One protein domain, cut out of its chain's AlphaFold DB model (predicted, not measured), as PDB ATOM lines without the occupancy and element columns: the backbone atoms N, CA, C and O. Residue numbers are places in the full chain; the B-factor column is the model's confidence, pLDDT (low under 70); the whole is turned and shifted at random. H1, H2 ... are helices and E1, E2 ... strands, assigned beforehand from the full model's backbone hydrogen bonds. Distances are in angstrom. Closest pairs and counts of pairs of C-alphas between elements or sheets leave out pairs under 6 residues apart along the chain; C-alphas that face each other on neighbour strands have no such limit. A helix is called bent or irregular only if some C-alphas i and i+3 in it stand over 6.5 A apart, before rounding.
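AT A GLANCE: This is residues 2 to 105 of the 108 residues of an uncharacterized protein of Variovorax sp. PAMC28562 (UniProt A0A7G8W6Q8). A small three-strand sheet, E1, E2 and E3, sits near the beginning of one long helix, H1, and three shorter helices pack along the rest of H1: H3 side by side with it, H4 slanting past it, and H2 crossing it near its far end. The sheet is only grazed by H1 and H4, while H2 and H3 are not on it. The printed part has 104 residues, with four named helices and three named strands that follow along the chain as H1, H2, H3, H4, E1, E2, E3; the sheet runs E1, E2, E3, antiparallel throughout, and the class is mostly helix. The whole is compact, with a radius of gyration of the C-alphas of 13.9 A, and only just elongated, spanning 43 by 28 by 21 A.

IN THESE COORDINATES: In the sheet, E1 is residues 81 to 84, E2 residues 93 to 96, 10.2 A long, and E3 residues 102 to 104, whose last C-alpha, Ala 104, is at (-38.276, -31.746, -23.381). H1, residues 2 to 25, runs 34.9 A from C-alpha 2 at (-37.670, -37.744, -29.710) to C-alpha 25 at (-14.241, -12.439, -24.081). It has a kink of 26 degrees near residue 9, and is neither bent nor irregular, but only just: C-alphas 8 and 11 are 6.5 A apart. H4 is residues 69 to 75, H3 residues 49 to 57, 12.2 A, and H2 residues 32 to 42, 15.1 A.

HOW THE PARTS SIT: E1, E2 and E3 form a meander, each strand the antiparallel neighbour of the one before, with E1 and E3 as edge strands. In the hairpin E1 and E2, N 82 and O 95 are 2.9 A apart; in the hairpin E2 and E3, N 94 and O 103 are 2.8 A apart. H1 grazes the sheet with residues 2 to 9, and H4 with residues 69 to 71. H1 touches H4 with residues 6 to 17 alone, closest at the C-alphas of Ala 10 and Pro 69, 5.5 A, the same way at a steep tilt of 39 degrees. H1 touches H3 with residues 10 to 21 alone, closest at the C-alphas of Ala 10 and Ala 56, 5.3 A, opposite ways at a shallow tilt of 6 degrees. H3 and H4 form a helical hairpin; their closest C-alphas, Ala 52 and Ile 73, are 5.0 A apart. H1 touches H2 with residues 16 to 24 alone, about perpendicular at 84 degrees, closest at the C-alphas of Gly 20 and Ala 34, 3.9 A. H2 and H3 are apart. Every O i to N i+4 pair is within hydrogen-bond range in H2, H3 and H4; in H1, 18 of 20 are.

THE WHOLE: The farthest C-alphas, Ala 25 and Asp 88, are 43.5 A apart. The printed part has no cut, and the link from H3 to H4, 11 residues, is long. Mean pLDDT of the printed part is 94.6, and no printed residue is under 70.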
ATOM      1  N   ARG A   2     -38.900 -38.020 -30.499       88.00
ATOM      2  CA  ARG A   2     -37.670 -37.744 -29.710       88.00
ATOM      3  C   ARG A   2     -36.468 -37.226 -30.516       88.00
ATOM      4  O   ARG A   2     -35.921 -36.175 -30.198       88.00
ATOM      5  N   LEU A   3     -36.089 -37.918 -31.595       91.94
ATOM      6  CA  LEU A   3     -34.932 -37.519 -32.417       91.94
ATOM      7  C   LEU A   3     -35.099 -36.123 -33.032       91.94
ATOM      8  O   LEU A   3     -34.164 -35.332 -33.017       91.94
ATOM      9  N   ALA A   4     -36.298 -35.795 -33.519       92.19
ATOM     10  CA  ALA A   4     -36.589 -34.475 -34.073       92.19
ATOM     11  C   ALA A   4     -36.503 -33.372 -33.004       92.19
ATOM     12  O   ALA A   4     -36.003 -32.286 -33.288       92.19
ATOM     13  N   ALA A   5     -36.940 -33.654 -31.770       92.19
ATOM     14  CA  ALA A   5     -36.776 -32.731 -30.649       92.19
ATOM     15  C   ALA A   5     -35.297 -32.472 -30.350       92.19
ATOM     16  O   ALA A   5     -34.889 -31.317 -30.288       92.19
ATOM     17  N   LEU A   6     -34.479 -33.522 -30.276       94.94
ATOM     18  CA  LEU A   6     -33.038 -33.387 -30.056       94.94
ATOM     19  C   LEU A   6     -32.329 -32.642 -31.196       94.94
ATOM     20  O   LEU A   6     -31.480 -31.791 -30.932       94.94
ATOM     21  N   LEU A   7     -32.700 -32.900 -32.453       95.62
ATOM     22  CA  LEU A   7     -32.168 -32.170 -33.608       95.62
ATOM     23  C   LEU A   7     -32.441 -30.661 -33.509       95.62
ATOM     24  O   LEU A   7     -31.564 -29.863 -33.829       95.62
ATOM     25  N   ARG A   8     -33.611 -30.256 -32.996       95.06
ATOM     26  CA  ARG A   8     -33.923 -28.838 -32.736       95.06
ATOM     27  C   ARG A   8     -33.130 -28.240 -31.571       95.06
ATOM     28  O   ARG A   8     -32.930 -27.031 -31.551       95.06
ATOM     29  N   GLN A   9     -32.655 -29.052 -30.627       96.50
ATOM     30  CA  GLN A   9     -31.830 -28.579 -29.508       96.50
ATOM     31  C   GLN A   9     -30.383 -28.288 -29.924       96.50
ATOM     32  O   GLN A   9     -29.748 -27.411 -29.344       96.50
ATOM     33  N   ALA A  10     -29.856 -28.963 -30.950       96.88
ATOM     34  CA  ALA A  10     -28.486 -28.749 -31.420       96.88
ATOM     35  C   ALA A  10     -28.143 -27.276 -31.754       96.88
ATOM     36  O   ALA A  10     -27.152 -26.772 -31.220       96.88
ATOM     37  N   PRO A  11     -28.929 -26.530 -32.557       97.62
ATOM     38  CA  PRO A  11     -28.642 -25.115 -32.804       97.62
ATOM     39  C   PRO A  11     -28.749 -24.242 -31.542       97.62
ATOM     40  O   PRO A  11     -28.018 -23.260 -31.422       97.62
ATOM     41  N   LEU A  12     -29.599 -24.603 -30.573       97.50
ATOM     42  CA  LEU A  12     -29.724 -23.874 -29.305       97.50
ATOM     43  C   LEU A  12     -28.486 -24.067 -28.420       97.50
ATOM     44  O   LEU A  12     -27.973 -23.116 -27.831       97.50
ATOM     45  N   GLU A  13     -27.963 -25.289 -28.369       98.06
ATOM     46  CA  GLU A  13     -26.725 -25.596 -27.652       98.06
ATOM     47  C   GLU A  13     -25.498 -24.965 -28.336       98.06
ATOM     48  O   GLU A  13     -24.567 -24.532 -27.657       98.06
ATOM     49  N   PHE A  14     -25.509 -24.808 -29.665       98.50
ATOM     50  CA  PHE A  14     -24.512 -23.992 -30.365       98.50
ATOM     51  C   PHE A  14     -24.592 -22.514 -29.970       98.50
ATOM     52  O   PHE A  14     -23.570 -21.920 -29.619       98.50
ATOM     53  N   ALA A  15     -25.791 -21.924 -29.969       98.31
ATOM     54  CA  ALA A  15     -25.979 -20.541 -29.538       98.31
ATOM     55  C   ALA A  15     -25.467 -20.329 -28.104       98.31
ATOM     56  O   ALA A  15     -24.748 -19.366 -27.846       98.31
ATOM     57  N   ARG A  16     -25.736 -21.273 -27.191       97.56
ATOM     58  CA  ARG A  16     -25.190 -21.274 -25.824       97.56
ATOM     59  C   ARG A  16     -23.660 -21.228 -25.797       97.56
ATOM     60  O   ARG A  16     -23.109 -20.446 -25.023       97.56
ATOM     61  N   VAL A  17     -22.969 -22.002 -26.642       98.06
ATOM     62  CA  VAL A  17     -21.499 -21.915 -26.765       98.06
ATOM     63  C   VAL A  17     -21.071 -20.521 -27.212       98.06
ATOM     64  O   VAL A  17     -20.181 -19.934 -26.599       98.06
ATOM     65  N   VAL A  18     -21.699 -19.978 -28.259       98.38
ATOM     66  CA  VAL A  18     -21.362 -18.649 -28.795       98.38
ATOM     67  C   VAL A  18     -21.556 -17.568 -27.731       98.38
ATOM     68  O   VAL A  18     -20.665 -16.742 -27.533       98.38
ATOM     69  N   TYR A  19     -22.669 -17.604 -26.998       97.75
ATOM     70  CA  TYR A  19     -22.914 -16.688 -25.887       97.75
ATOM     71  C   TYR A  19     -21.871 -16.836 -24.780       97.75
ATOM     72  O   TYR A  19     -21.306 -15.834 -24.353       97.75
ATOM     73  N   GLY A  20     -21.545 -18.063 -24.368       97.94
ATOM     74  CA  GLY A  20     -20.530 -18.303 -23.342       97.94
ATOM     75  C   GLY A  20     -19.134 -17.825 -23.748       97.94
ATOM     76  O   GLY A  20     -18.428 -17.225 -22.939       97.94
ATOM     77  N   LEU A  21     -18.736 -18.033 -25.006       97.88
ATOM     78  CA  LEU A  21     -17.472 -17.519 -25.544       97.88
ATOM     79  C   LEU A  21     -17.446 -15.987 -25.542       97.88
ATOM     80  O   LEU A  21     -16.468 -15.395 -25.087       97.88
ATOM     81  N   ASN A  22     -18.532 -15.352 -25.990       98.06
ATOM     82  CA  ASN A  22     -18.659 -13.897 -25.997       98.06
ATOM     83  C   ASN A  22     -18.631 -13.318 -24.579       98.06
ATOM     84  O   ASN A  22     -17.934 -12.338 -24.333       98.06
ATOM     85  N   ASP A  23     -19.346 -13.921 -23.634       97.94
ATOM     86  CA  ASP A  23     -19.341 -13.484 -22.239       97.94
ATOM     87  C   ASP A  23     -17.938 -13.550 -21.639       97.94
ATOM     88  O   ASP A  23     -17.483 -12.580 -21.033       97.94
ATOM     89  N   ARG A  24     -17.199 -14.638 -21.888       95.75
ATOM     90  CA  ARG A  24     -15.801 -14.754 -21.450       95.75
ATOM     91  C   ARG A  24     -14.900 -13.694 -22.076       95.75
ATOM     92  O   ARG A  24     -14.114 -13.088 -21.356       95.75
ATOM     93  N   ALA A  25     -15.025 -13.457 -23.382       96.00
ATOM     94  CA  ALA A  25     -14.241 -12.439 -24.081       96.00
ATOM     95  C   ALA A  25     -14.517 -11.017 -23.559       96.00
ATOM     96  O   ALA A  25     -13.623 -10.178 -23.563       96.00
ATOM     97  N   ASN A  26     -15.731 -10.761 -23.060       96.62
ATOM     98  CA  ASN A  26     -16.150  -9.474 -22.495       96.62
ATOM     99  C   ASN A  26     -16.012  -9.396 -20.959       96.62
ATOM    100  O   ASN A  26     -16.596  -8.513 -20.336       96.62
ATOM    101  N   GLY A  27     -15.305 -10.335 -20.323       95.12
ATOM    102  CA  GLY A  27     -15.091 -10.337 -18.870       95.12
ATOM    103  C   GLY A  27     -16.313 -10.723 -18.022       95.12
ATOM    104  O   GLY A  27     -16.232 -10.719 -16.796       95.12
ATOM    105  N   ARG A  28     -17.432 -11.130 -18.633       95.25
ATOM    106  CA  ARG A  28     -18.643 -11.616 -17.945       95.25
ATOM    107  C   ARG A  28     -18.526 -13.103 -17.591       95.25
ATOM    108  O   ARG A  28     -19.337 -13.927 -17.996       95.25
ATOM    109  N   ALA A  29     -17.496 -13.467 -16.832       91.06
ATOM    110  CA  ALA A  29     -17.172 -14.871 -16.554       91.06
ATOM    111  C   ALA A  29     -18.175 -15.607 -15.638       91.06
ATOM    112  O   ALA A  29     -18.122 -16.831 -15.579       91.06
ATOM    113  N   GLY A  30     -19.055 -14.880 -14.937       92.50
ATOM    114  CA  GLY A  30     -20.030 -15.440 -13.990       92.50
ATOM    115  C   GLY A  30     -21.381 -15.826 -14.598       92.50
ATOM    116  O   GLY A  30     -22.292 -16.194 -13.863       92.50
ATOM    117  N   THR A  31     -21.566 -15.712 -15.918       94.81
ATOM    118  CA  THR A  31     -22.787 -16.239 -16.544       94.81
ATOM    119  C   THR A  31     -22.701 -17.757 -16.639       94.81
ATOM    120  O   THR A  31     -21.636 -18.326 -16.876       94.81
ATOM    121  N   MET A  32     -23.845 -18.433 -16.529       93.06
ATOM    122  CA  MET A  32     -23.905 -19.893 -16.639       93.06
ATOM    123  C   MET A  32     -23.269 -20.405 -17.947       93.06
ATOM    124  O   MET A  32     -22.543 -21.396 -17.930       93.06
ATOM    125  N   ALA A  33     -23.478 -19.708 -19.069       94.06
ATOM    126  CA  ALA A  33     -22.879 -20.077 -20.353       94.06
ATOM    127  C   ALA A  33     -21.346 -19.900 -20.353       94.06
ATOM    128  O   ALA A  33     -20.617 -20.761 -20.854       94.06
ATOM    129  N   ALA A  34     -20.836 -18.813 -19.762       96.25
ATOM    130  CA  ALA A  34     -19.399 -18.586 -19.618       96.25
ATOM    131  C   ALA A  34     -18.735 -19.635 -18.713       96.25
ATOM    132  O   ALA A  34     -17.618 -20.085 -18.996       96.25
ATOM    133  N   GLU A  35     -19.419 -20.050 -17.647       95.31
ATOM    134  CA  GLU A  35     -18.960 -21.098 -16.738       95.31
ATOM    135  C   GLU A  35     -18.939 -22.481 -17.391       95.31
ATOM    136  O   GLU A  35     -17.990 -23.238 -17.173       95.31
ATOM    137  N   GLU A  36     -19.943 -22.816 -18.206       93.69
ATOM    138  CA  GLU A  36     -19.980 -24.063 -18.978       93.69
ATOM    139  C   GLU A  36     -18.783 -24.145 -19.936       93.69
ATOM    140  O   GLU A  36     -18.057 -25.141 -19.924       93.69
ATOM    141  N   VAL A  37     -18.495 -23.067 -20.677       96.31
ATOM    142  CA  VAL A  37     -17.301 -22.983 -21.538       96.31
ATOM    143  C   VAL A  37     -16.024 -23.162 -20.713       96.31
ATOM    144  O   VAL A  37     -15.162 -23.967 -21.067       96.31
ATOM    145  N   ALA A  38     -15.908 -22.461 -19.580       95.12
ATOM    146  CA  ALA A  38     -14.749 -22.565 -18.693       95.12
ATOM    147  C   ALA A  38     -14.538 -23.994 -18.182       95.12
ATOM    148  O   ALA A  38     -13.411 -24.485 -18.121       95.12
ATOM    149  N   ARG A  39     -15.630 -24.657 -17.795       93.12
ATOM    150  CA  ARG A  39     -15.630 -26.024 -17.276       93.12
ATOM    151  C   ARG A  39     -15.149 -27.003 -18.335       93.12
ATOM    152  O   ARG A  39     -14.289 -27.822 -18.032       93.12
ATOM    153  N   THR A  40     -15.650 -26.893 -19.562       93.88
ATOM    154  CA  THR A  40     -15.206 -27.746 -20.670       93.88
ATOM    155  C   THR A  40     -13.734 -27.522 -21.014       93.88
ATOM    156  O   THR A  40     -13.003 -28.494 -21.195       93.88
ATOM    157  N   VAL A  41     -13.266 -26.270 -21.017       94.12
ATOM    158  CA  VAL A  41     -11.840 -25.961 -21.224       94.12
ATOM    159  C   VAL A  41     -10.972 -26.584 -20.124       94.12
ATOM    160  O   VAL A  41      -9.952 -27.195 -20.434       94.12
ATOM    161  N   ARG A  42     -11.395 -26.522 -18.853       93.69
ATOM    162  CA  ARG A  42     -10.690 -27.184 -17.734       93.69
ATOM    163  C   ARG A  42     -10.635 -28.709 -17.860       93.69
ATOM    164  O   ARG A  42      -9.724 -29.320 -17.319       93.69
ATOM    165  N   GLN A  43     -11.575 -29.319 -18.577       89.50
ATOM    166  CA  GLN A  43     -11.573 -30.755 -18.889       89.50
ATOM    167  C   GLN A  43     -10.641 -31.113 -20.064       89.50
ATOM    168  O   GLN A  43     -10.666 -32.243 -20.545       89.50
ATOM    169  N   GLY A  44      -9.830 -30.166 -20.550       87.62
ATOM    170  CA  GLY A  44      -8.814 -30.395 -21.581       87.62
ATOM    171  C   GLY A  44      -9.325 -30.291 -23.020       87.62
ATOM    172  O   GLY A  44      -8.564 -30.518 -23.957       87.62
ATOM    173  N   SER A  45     -10.596 -29.929 -23.226       87.44
ATOM    174  CA  SER A  45     -11.171 -29.734 -24.561       87.44
ATOM    175  C   SER A  45     -11.303 -28.244 -24.874       87.44
ATOM    176  O   SER A  45     -12.150 -27.580 -24.272       87.44
ATOM    177  N   PRO A  46     -10.520 -27.682 -25.815       90.69
ATOM    178  CA  PRO A  46     -10.698 -26.291 -26.202       90.69
ATOM    179  C   PRO A  46     -12.057 -26.118 -26.884       90.69
ATOM    180  O   PRO A  46     -12.408 -26.850 -27.817       90.69
ATOM    181  N   VAL A  47     -12.811 -25.133 -26.405       95.38
ATOM    182  CA  VAL A  47     -14.113 -24.755 -26.947       95.38
ATOM    183  C   VAL A  47     -13.898 -23.594 -27.906       95.38
ATOM    184  O   VAL A  47     -13.491 -22.514 -27.486       95.38
ATOM    185  N   THR A  48     -14.163 -23.816 -29.190       96.81
ATOM    186  CA  THR A  48     -14.125 -22.766 -30.215       96.81
ATOM    187  C   THR A  48     -15.453 -22.710 -30.950       96.81
ATOM    188  O   THR A  48     -16.196 -23.699 -30.990       96.81
ATOM    189  N   ARG A  49     -15.750 -21.551 -31.545       97.94
ATOM    190  CA  ARG A  49     -16.975 -21.350 -32.321       97.94
ATOM    191  C   ARG A  49     -17.039 -22.318 -33.500       97.94
ATOM    192  O   ARG A  49     -18.064 -22.958 -33.692       97.94
ATOM    193  N   GLU A  50     -15.941 -22.472 -34.232       97.94
ATOM    194  CA  GLU A  50     -15.860 -23.280 -35.454       97.94
ATOM    195  C   GLU A  50     -16.126 -24.759 -35.155       97.94
ATOM    196  O   GLU A  50     -16.917 -25.409 -35.838       97.94
ATOM    197  N   ARG A  51     -15.516 -25.294 -34.087       97.12
ATOM    198  CA  ARG A  51     -15.732 -26.690 -33.675       97.12
ATOM    199  C   ARG A  51     -17.159 -26.919 -33.201       97.12
ATOM    200  O   ARG A  51     -17.758 -27.933 -33.556       97.12
ATOM    201  N   ALA A  52     -17.700 -25.998 -32.405       98.19
ATOM    202  CA  ALA A  52     -19.074 -26.088 -31.929       98.19
ATOM    203  C   ALA A  52     -20.075 -26.034 -33.094       98.19
ATOM    204  O   ALA A  52     -21.009 -26.833 -33.129       98.19
ATOM    205  N   GLU A  53     -19.844 -25.163 -34.078       98.44
ATOM    206  CA  GLU A  53     -20.675 -25.056 -35.279       98.44
ATOM    207  C   GLU A  53     -20.631 -26.336 -36.118       98.44
ATOM    208  O   GLU A  53     -21.678 -26.887 -36.465       98.44
ATOM    209  N   GLN A  54     -19.429 -26.854 -36.397       98.25
ATOM    210  CA  GLN A  54     -19.254 -28.110 -37.128       98.25
ATOM    211  C   GLN A  54     -20.018 -29.252 -36.447       98.25
ATOM    212  O   GLN A  54     -20.729 -30.012 -37.103       98.25
ATOM    213  N   ARG A  55     -19.905 -29.362 -35.120       98.06
ATOM    214  CA  ARG A  55     -20.574 -30.405 -34.333       98.06
ATOM    215  C   ARG A  55     -22.083 -30.236 -34.302       98.06
ATOM    216  O   ARG A  55     -22.782 -31.237 -34.401       98.06
ATOM    217  N   ALA A  56     -22.584 -29.008 -34.198       98.31
ATOM    218  CA  ALA A  56     -24.015 -28.740 -34.228       98.31
ATOM    219  C   ALA A  56     -24.631 -29.137 -35.576       98.31
ATOM    220  O   ALA A  56     -25.660 -29.807 -35.599       98.31
ATOM    221  N   ARG A  57     -23.959 -28.814 -36.691       97.94
ATOM    222  CA  ARG A  57     -24.372 -29.240 -38.041       97.94
ATOM    223  C   ARG A  57     -24.284 -30.757 -38.239       97.94
ATOM    224  O   ARG A  57     -25.089 -31.321 -38.967       97.94
ATOM    225  N   ALA A  58     -23.316 -31.409 -37.597       97.62
ATOM    226  CA  ALA A  58     -23.105 -32.856 -37.668       97.62
ATOM    227  C   ALA A  58     -23.865 -33.654 -36.591       97.62
ATOM    228  O   ALA A  58     -23.647 -34.860 -36.459       97.62
ATOM    229  N   TYR A  59     -24.708 -33.011 -35.778       98.12
ATOM    230  CA  TYR A  59     -25.420 -33.696 -34.709       98.12
ATOM    231  C   TYR A  59     -26.497 -34.614 -35.292       98.12
ATOM    232  O   TYR A  59     -27.466 -34.157 -35.895       98.12
ATOM    233  N   LEU A  60     -26.319 -35.920 -35.091       96.12
ATOM    234  CA  LEU A  60     -27.197 -36.952 -35.628       96.12
ATOM    235  C   LEU A  60     -27.514 -37.988 -34.535       96.12
ATOM    236  O   LEU A  60     -26.736 -38.927 -34.332       96.12
ATOM    237  N   PRO A  61     -28.612 -37.813 -33.777       94.31
ATOM    238  CA  PRO A  61     -29.023 -38.778 -32.770       94.31
ATOM    239  C   PRO A  61     -29.626 -40.023 -33.439       94.31
ATOM    240  O   PRO A  61     -30.326 -39.926 -34.447       94.31
ATOM    241  N   VAL A  62     -29.364 -41.195 -32.859       93.88
ATOM    242  CA  VAL A  62     -29.849 -42.495 -33.350       93.88
ATOM    243  C   VAL A  62     -30.849 -43.056 -32.344       93.88
ATOM    244  O   VAL A  62     -30.606 -42.985 -31.141       93.88
ATOM    245  N   ALA A  63     -31.968 -43.601 -32.829       91.38
ATOM    246  CA  ALA A  63     -33.001 -44.181 -31.973       91.38
ATOM    247  C   ALA A  63     -32.425 -45.301 -31.090       91.38
ATOM    248  O   ALA A  63     -31.732 -46.187 -31.589       91.38
ATOM    249  N   GLY A  64     -32.698 -45.246 -29.785       91.19
ATOM    250  CA  GLY A  64     -32.168 -46.196 -28.797       91.19
ATOM    251  C   GLY A  64     -30.700 -45.973 -28.407       91.19
ATOM    252  O   GLY A  64     -30.177 -46.694 -27.561       91.19
ATOM    253  N   GLN A  65     -30.029 -44.984 -29.004       93.69
ATOM    254  CA  GLN A  65     -28.663 -44.557 -28.677       93.69
ATOM    255  C   GLN A  65     -28.564 -43.025 -28.659       93.69
ATOM    256  O   GLN A  65     -27.595 -42.417 -29.135       93.69
ATOM    257  N   GLU A  66     -29.605 -42.366 -28.159       95.69
ATOM    258  CA  GLU A  66     -29.658 -40.916 -28.127       95.69
ATOM    259  C   GLU A  66     -28.607 -40.359 -27.164       95.69
ATOM    260  O   GLU A  66     -28.417 -40.840 -26.044       95.69
ATOM    261  N   HIS A  67     -27.921 -39.308 -27.605       97.50
ATOM    262  CA  HIS A  67     -26.837 -38.691 -26.856       97.50
ATOM    263  C   HIS A  67     -27.038 -37.184 -26.734       97.50
ATOM    264  O   HIS A  67     -27.656 -36.543 -27.583       97.50
ATOM    265  N   CYS A  68     -26.503 -36.621 -25.660       97.75
ATOM    266  CA  CYS A  68     -26.696 -35.234 -25.280       97.75
ATOM    267  C   CYS A  68     -26.123 -34.262 -26.330       97.75
ATOM    268  O   CYS A  68     -24.910 -34.300 -26.574       97.75
ATOM    269  N   PRO A  69     -26.939 -33.348 -26.899       97.81
ATOM    270  CA  PRO A  69     -26.445 -32.337 -27.826       97.81
ATOM    271  C   PRO A  69     -25.458 -31.376 -27.152       97.81
ATOM    272  O   PRO A  69     -24.453 -31.038 -27.774       97.81
ATOM    273  N   ARG A  70     -25.647 -30.998 -25.873       97.12
ATOM    274  CA  ARG A  70     -24.691 -30.121 -25.164       97.12
ATOM    275  C   ARG A  70     -23.301 -30.736 -25.075       97.12
ATOM    276  O   ARG A  70     -22.333 -30.094 -25.464       97.12
ATOM    277  N   CYS A  71     -23.187 -31.976 -24.596       96.88
ATOM    278  CA  CYS A  71     -21.895 -32.664 -24.517       96.88
ATOM    279  C   CYS A  71     -21.263 -32.778 -25.909       96.88
ATOM    280  O   CYS A  71     -20.131 -32.344 -26.112       96.88
ATOM    281  N   TRP A  72     -22.027 -33.246 -26.898       97.69
ATOM    282  CA  TRP A  72     -21.531 -33.364 -28.264       97.69
ATOM    283  C   TRP A  72     -20.989 -32.038 -28.808       97.69
ATOM    284  O   TRP A  72     -19.873 -31.998 -29.311       97.69
ATOM    285  N   ILE A  73     -21.726 -30.939 -28.661       98.00
ATOM    286  CA  ILE A  73     -21.343 -29.641 -29.226       98.00
ATOM    287  C   ILE A  73     -20.139 -29.044 -28.486       98.00
ATOM    288  O   ILE A  73     -19.165 -28.639 -29.128       98.00
ATOM    289  N   PHE A  74     -20.147 -29.059 -27.150       96.94
ATOM    290  CA  PHE A  74     -19.068 -28.483 -26.343       96.94
ATOM    291  C   PHE A  74     -17.752 -29.257 -26.478       96.94
ATOM    292  O   PHE A  74     -16.698 -28.652 -26.675       96.94
ATOM    293  N   ASN A  75     -17.779 -30.590 -26.393       94.75
ATOM    294  CA  ASN A  75     -16.552 -31.391 -26.305       94.75
ATOM    295  C   ASN A  75     -16.492 -32.606 -27.242       94.75
ATOM    296  O   ASN A  75     -15.429 -33.206 -27.361       94.75
ATOM    297  N   GLY A  76     -17.546 -32.907 -28.000       95.44
ATOM    298  CA  GLY A  76     -17.563 -34.028 -28.947       95.44
ATOM    299  C   GLY A  76     -17.863 -35.374 -28.293       95.44
ATOM    300  O   GLY A  76     -17.712 -36.411 -28.936       95.44
ATOM    301  N   ILE A  77     -18.282 -35.384 -27.025       95.44
ATOM    302  CA  ILE A  77     -18.587 -36.614 -26.296       95.44
ATOM    303  C   ILE A  77     -20.052 -36.998 -26.514       95.44
ATOM    304  O   ILE A  77     -20.971 -36.217 -26.259       95.44
ATOM    305  N   LYS A  78     -20.278 -38.247 -26.930       97.12
ATOM    306  CA  LYS A  78     -21.609 -38.860 -27.019       97.12
ATOM    307  C   LYS A  78     -22.054 -39.370 -25.646       97.12
ATOM    308  O   LYS A  78     -21.987 -40.560 -25.365       97.12
ATOM    309  N   SER A  79     -22.478 -38.463 -24.772       97.38
ATOM    310  CA  SER A  79     -23.015 -38.834 -23.456       97.38
ATOM    311  C   SER A  79     -24.454 -39.352 -23.586       97.38
ATOM    312  O   SER A  79     -25.289 -38.583 -24.065       97.38
ATOM    313  N   PRO A  80     -24.771 -40.593 -23.165       97.44
ATOM    314  CA  PRO A  80     -26.121 -41.145 -23.273       97.44
ATOM    315  C   PRO A  80     -27.169 -40.312 -22.530       97.44
ATOM    316  O   PRO A  80     -26.895 -39.755 -21.461       97.44
ATOM    317  N   LEU A  81     -28.374 -40.243 -23.094       97.12
ATOM    318  CA  LEU A  81     -29.525 -39.606 -22.461       97.12
ATOM    319  C   LEU A  81     -30.368 -40.622 -21.689       97.12
ATOM    320  O   LEU A  81     -30.618 -41.732 -22.150       97.12
ATOM    321  N   HIS A  82     -30.842 -40.208 -20.518       95.38
ATOM    322  CA  HIS A  82     -31.810 -40.955 -19.728       95.38
ATOM    323  C   HIS A  82     -33.188 -40.338 -19.908       95.38
ATOM    324  O   HIS A  82     -33.410 -39.191 -19.516       95.38
ATOM    325  N   TYR A  83     -34.103 -41.106 -20.483       93.31
ATOM    326  CA  TYR A  83     -35.476 -40.670 -20.674       93.31
ATOM    327  C   TYR A  83     -36.285 -40.854 -19.402       93.31
ATOM    328  O   TYR A  83     -36.150 -41.855 -18.696       93.31
ATOM    329  N   ARG A  84     -37.130 -39.869 -19.129       91.94
ATOM    330  CA  ARG A  84     -38.163 -39.931 -18.113       91.94
ATOM    331  C   ARG A  84     -39.504 -39.909 -18.816       91.94
ATOM    332  O   ARG A  84     -39.747 -39.038 -19.651       91.94
ATOM    333  N   GLU A  85     -40.349 -40.861 -18.457       89.12
ATOM    334  CA  GLU A  85     -41.699 -40.950 -18.995       89.12
ATOM    335  C   GLU A  85     -42.513 -39.688 -18.656       89.12
ATOM    336  O   GLU A  85     -42.249 -39.034 -17.628       89.12
ATOM    337  N   PRO A  86     -43.455 -39.309 -19.539       89.75
ATOM    338  CA  PRO A  86     -44.386 -38.229 -19.261       89.75
ATOM    339  C   PRO A  86     -45.290 -38.592 -18.078       89.75
ATOM    340  O   PRO A  86     -45.631 -39.754 -17.867       89.75
ATOM    341  N   THR A  87     -45.703 -37.579 -17.328       87.31
ATOM    342  CA  THR A  87     -46.765 -37.663 -16.319       87.31
ATOM    343  C   THR A  87     -47.837 -36.629 -16.651       87.31
ATOM    344  O   THR A  87     -47.594 -35.731 -17.457       87.31
ATOM    345  N   ASP A  88     -48.990 -36.679 -15.982       84.19
ATOM    346  CA  ASP A  88     -50.082 -35.707 -16.185       84.19
ATOM    347  C   ASP A  88     -49.646 -34.239 -16.014       84.19
ATOM    348  O   ASP A  88     -50.275 -33.323 -16.533       84.19
ATOM    349  N   THR A  89     -48.547 -34.003 -15.294       84.19
ATOM    350  CA  THR A  89     -48.018 -32.672 -14.977       84.19
ATOM    351  C   THR A  89     -46.688 -32.352 -15.658       84.19
ATOM    352  O   THR A  89     -46.157 -31.260 -15.453       84.19
ATOM    353  N   ARG A  90     -46.082 -33.295 -16.394       82.06
ATOM    354  CA  ARG A  90     -44.758 -33.098 -16.998       82.06
ATOM    355  C   ARG A  90     -44.642 -33.830 -18.335       82.06
ATOM    356  O   ARG A  90     -44.834 -35.045 -18.364       82.06
ATOM    357  N   PRO A  91     -44.222 -33.146 -19.415       87.00
ATOM    358  CA  PRO A  91     -43.931 -33.823 -20.668       87.00
ATOM    359  C   PRO A  91     -42.765 -34.807 -20.513       87.00
ATOM    360  O   PRO A  91     -41.978 -34.752 -19.563       87.00
ATOM    361  N   GLU A  92     -42.636 -35.698 -21.490       91.12
ATOM    362  CA  GLU A  92     -41.474 -36.572 -21.599       91.12
ATOM    363  C   GLU A  92     -40.197 -35.727 -21.685       91.12
ATOM    364  O   GLU A  92     -40.140 -34.737 -22.427       91.12
ATOM    365  N   SER A  93     -39.168 -36.127 -20.939       93.62
ATOM    366  CA  SER A  93     -37.881 -35.441 -20.951       93.62
ATOM    367  C   SER A  93     -36.706 -36.403 -21.074       93.62
ATOM    368  O   SER A  93     -36.780 -37.580 -20.721       93.62
ATOM    369  N   ALA A  94     -35.588 -35.881 -21.567       95.12
ATOM    370  CA  ALA A  94     -34.315 -36.572 -21.666       95.12
ATOM    371  C   ALA A  94     -33.257 -35.819 -20.856       95.12
ATOM    372  O   ALA A  94     -32.977 -34.653 -21.132       95.12
ATOM    373  N   ALA A  95     -32.650 -36.484 -19.877       96.31
ATOM    374  CA  ALA A  95     -31.645 -35.905 -18.993       96.31
ATOM    375  C   ALA A  95     -30.250 -36.488 -19.254       96.31
ATOM    376  O   ALA A  95     -30.070 -37.701 -19.384       96.31
ATOM    377  N   CYS A  96     -29.233 -35.629 -19.273       96.94
ATOM    378  CA  CYS A  96     -27.833 -36.023 -19.362       96.94
ATOM    379  C   CYS A  96     -27.189 -36.024 -17.973       96.94
ATOM    380  O   CYS A  96     -27.013 -34.969 -17.367       96.94
ATOM    381  N   LYS A  97     -26.743 -37.187 -17.488       96.19
ATOM    382  CA  LYS A  97     -26.060 -37.291 -16.182       96.19
ATOM    383  C   LYS A  97     -24.660 -36.665 -16.155       96.19
ATOM    384  O   LYS A  97     -24.142 -36.404 -15.078       96.19
ATOM    385  N   VAL A  98     -24.048 -36.423 -17.318       94.56
ATOM    386  CA  VAL A  98     -22.684 -35.873 -17.423       94.56
ATOM    387  C   VAL A  98     -22.672 -34.353 -17.261       94.56
ATOM    388  O   VAL A  98     -21.854 -33.821 -16.517       94.56
ATOM    389  N   CYS A  99     -23.564 -33.641 -17.956       93.38
ATOM    390  CA  CYS A  99     -23.621 -32.172 -17.902       93.38
ATOM    391  C   CYS A  99     -24.832 -31.618 -17.142       93.38
ATOM    392  O   CYS A  99     -24.881 -30.416 -16.905       93.38
ATOM    393  N   GLY A 100     -25.796 -32.464 -16.773       94.25
ATOM    394  CA  GLY A 100     -27.025 -32.059 -16.087       94.25
ATOM    395  C   GLY A 100     -28.094 -31.442 -16.994       94.25
ATOM    396  O   GLY A 100     -29.132 -31.033 -16.490       94.25
ATOM    397  N   ALA A 101     -27.871 -31.358 -18.311       95.19
ATOM    398  CA  ALA A 101     -28.862 -30.816 -19.237       95.19
ATOM    399  C   ALA A 101     -30.120 -31.697 -19.294       95.19
ATOM    400  O   ALA A 101     -30.016 -32.925 -19.328       95.19
ATOM    401  N   GLU A 102     -31.286 -31.058 -19.356       95.38
ATOM    402  CA  GLU A 102     -32.586 -31.702 -19.536       95.38
ATOM    403  C   GLU A 102     -33.278 -31.108 -20.767       95.38
ATOM    404  O   GLU A 102     -33.250 -29.895 -20.983       95.38
ATOM    405  N   TYR A 103     -33.862 -31.976 -21.589       94.38
ATOM    406  CA  TYR A 103     -34.516 -31.627 -22.846       94.38
ATOM    407  C   TYR A 103     -35.945 -32.145 -22.827       94.38
ATOM    408  O   TYR A 103     -36.146 -33.340 -22.633       94.38
ATOM    409  N   ALA A 104     -36.930 -31.282 -23.068       89.94
ATOM    410  CA  ALA A 104     -38.276 -31.746 -23.381       89.94
ATOM    411  C   ALA A 104     -38.246 -32.484 -24.730       89.94
ATOM    412  O   ALA A 104     -37.691 -31.977 -25.711       89.94
ATOM    413  N   THR A 105     -38.788 -33.701 -24.768       82.06
ATOM    414  CA  THR A 105     -38.791 -34.551 -25.972       82.06
ATOM    415  C   THR A 105     -40.178 -34.778 -26.553       82.06
ATOM    416  O   THR A 105     -40.288 -35.252 -27.690       82.06
TER     417      THR A 105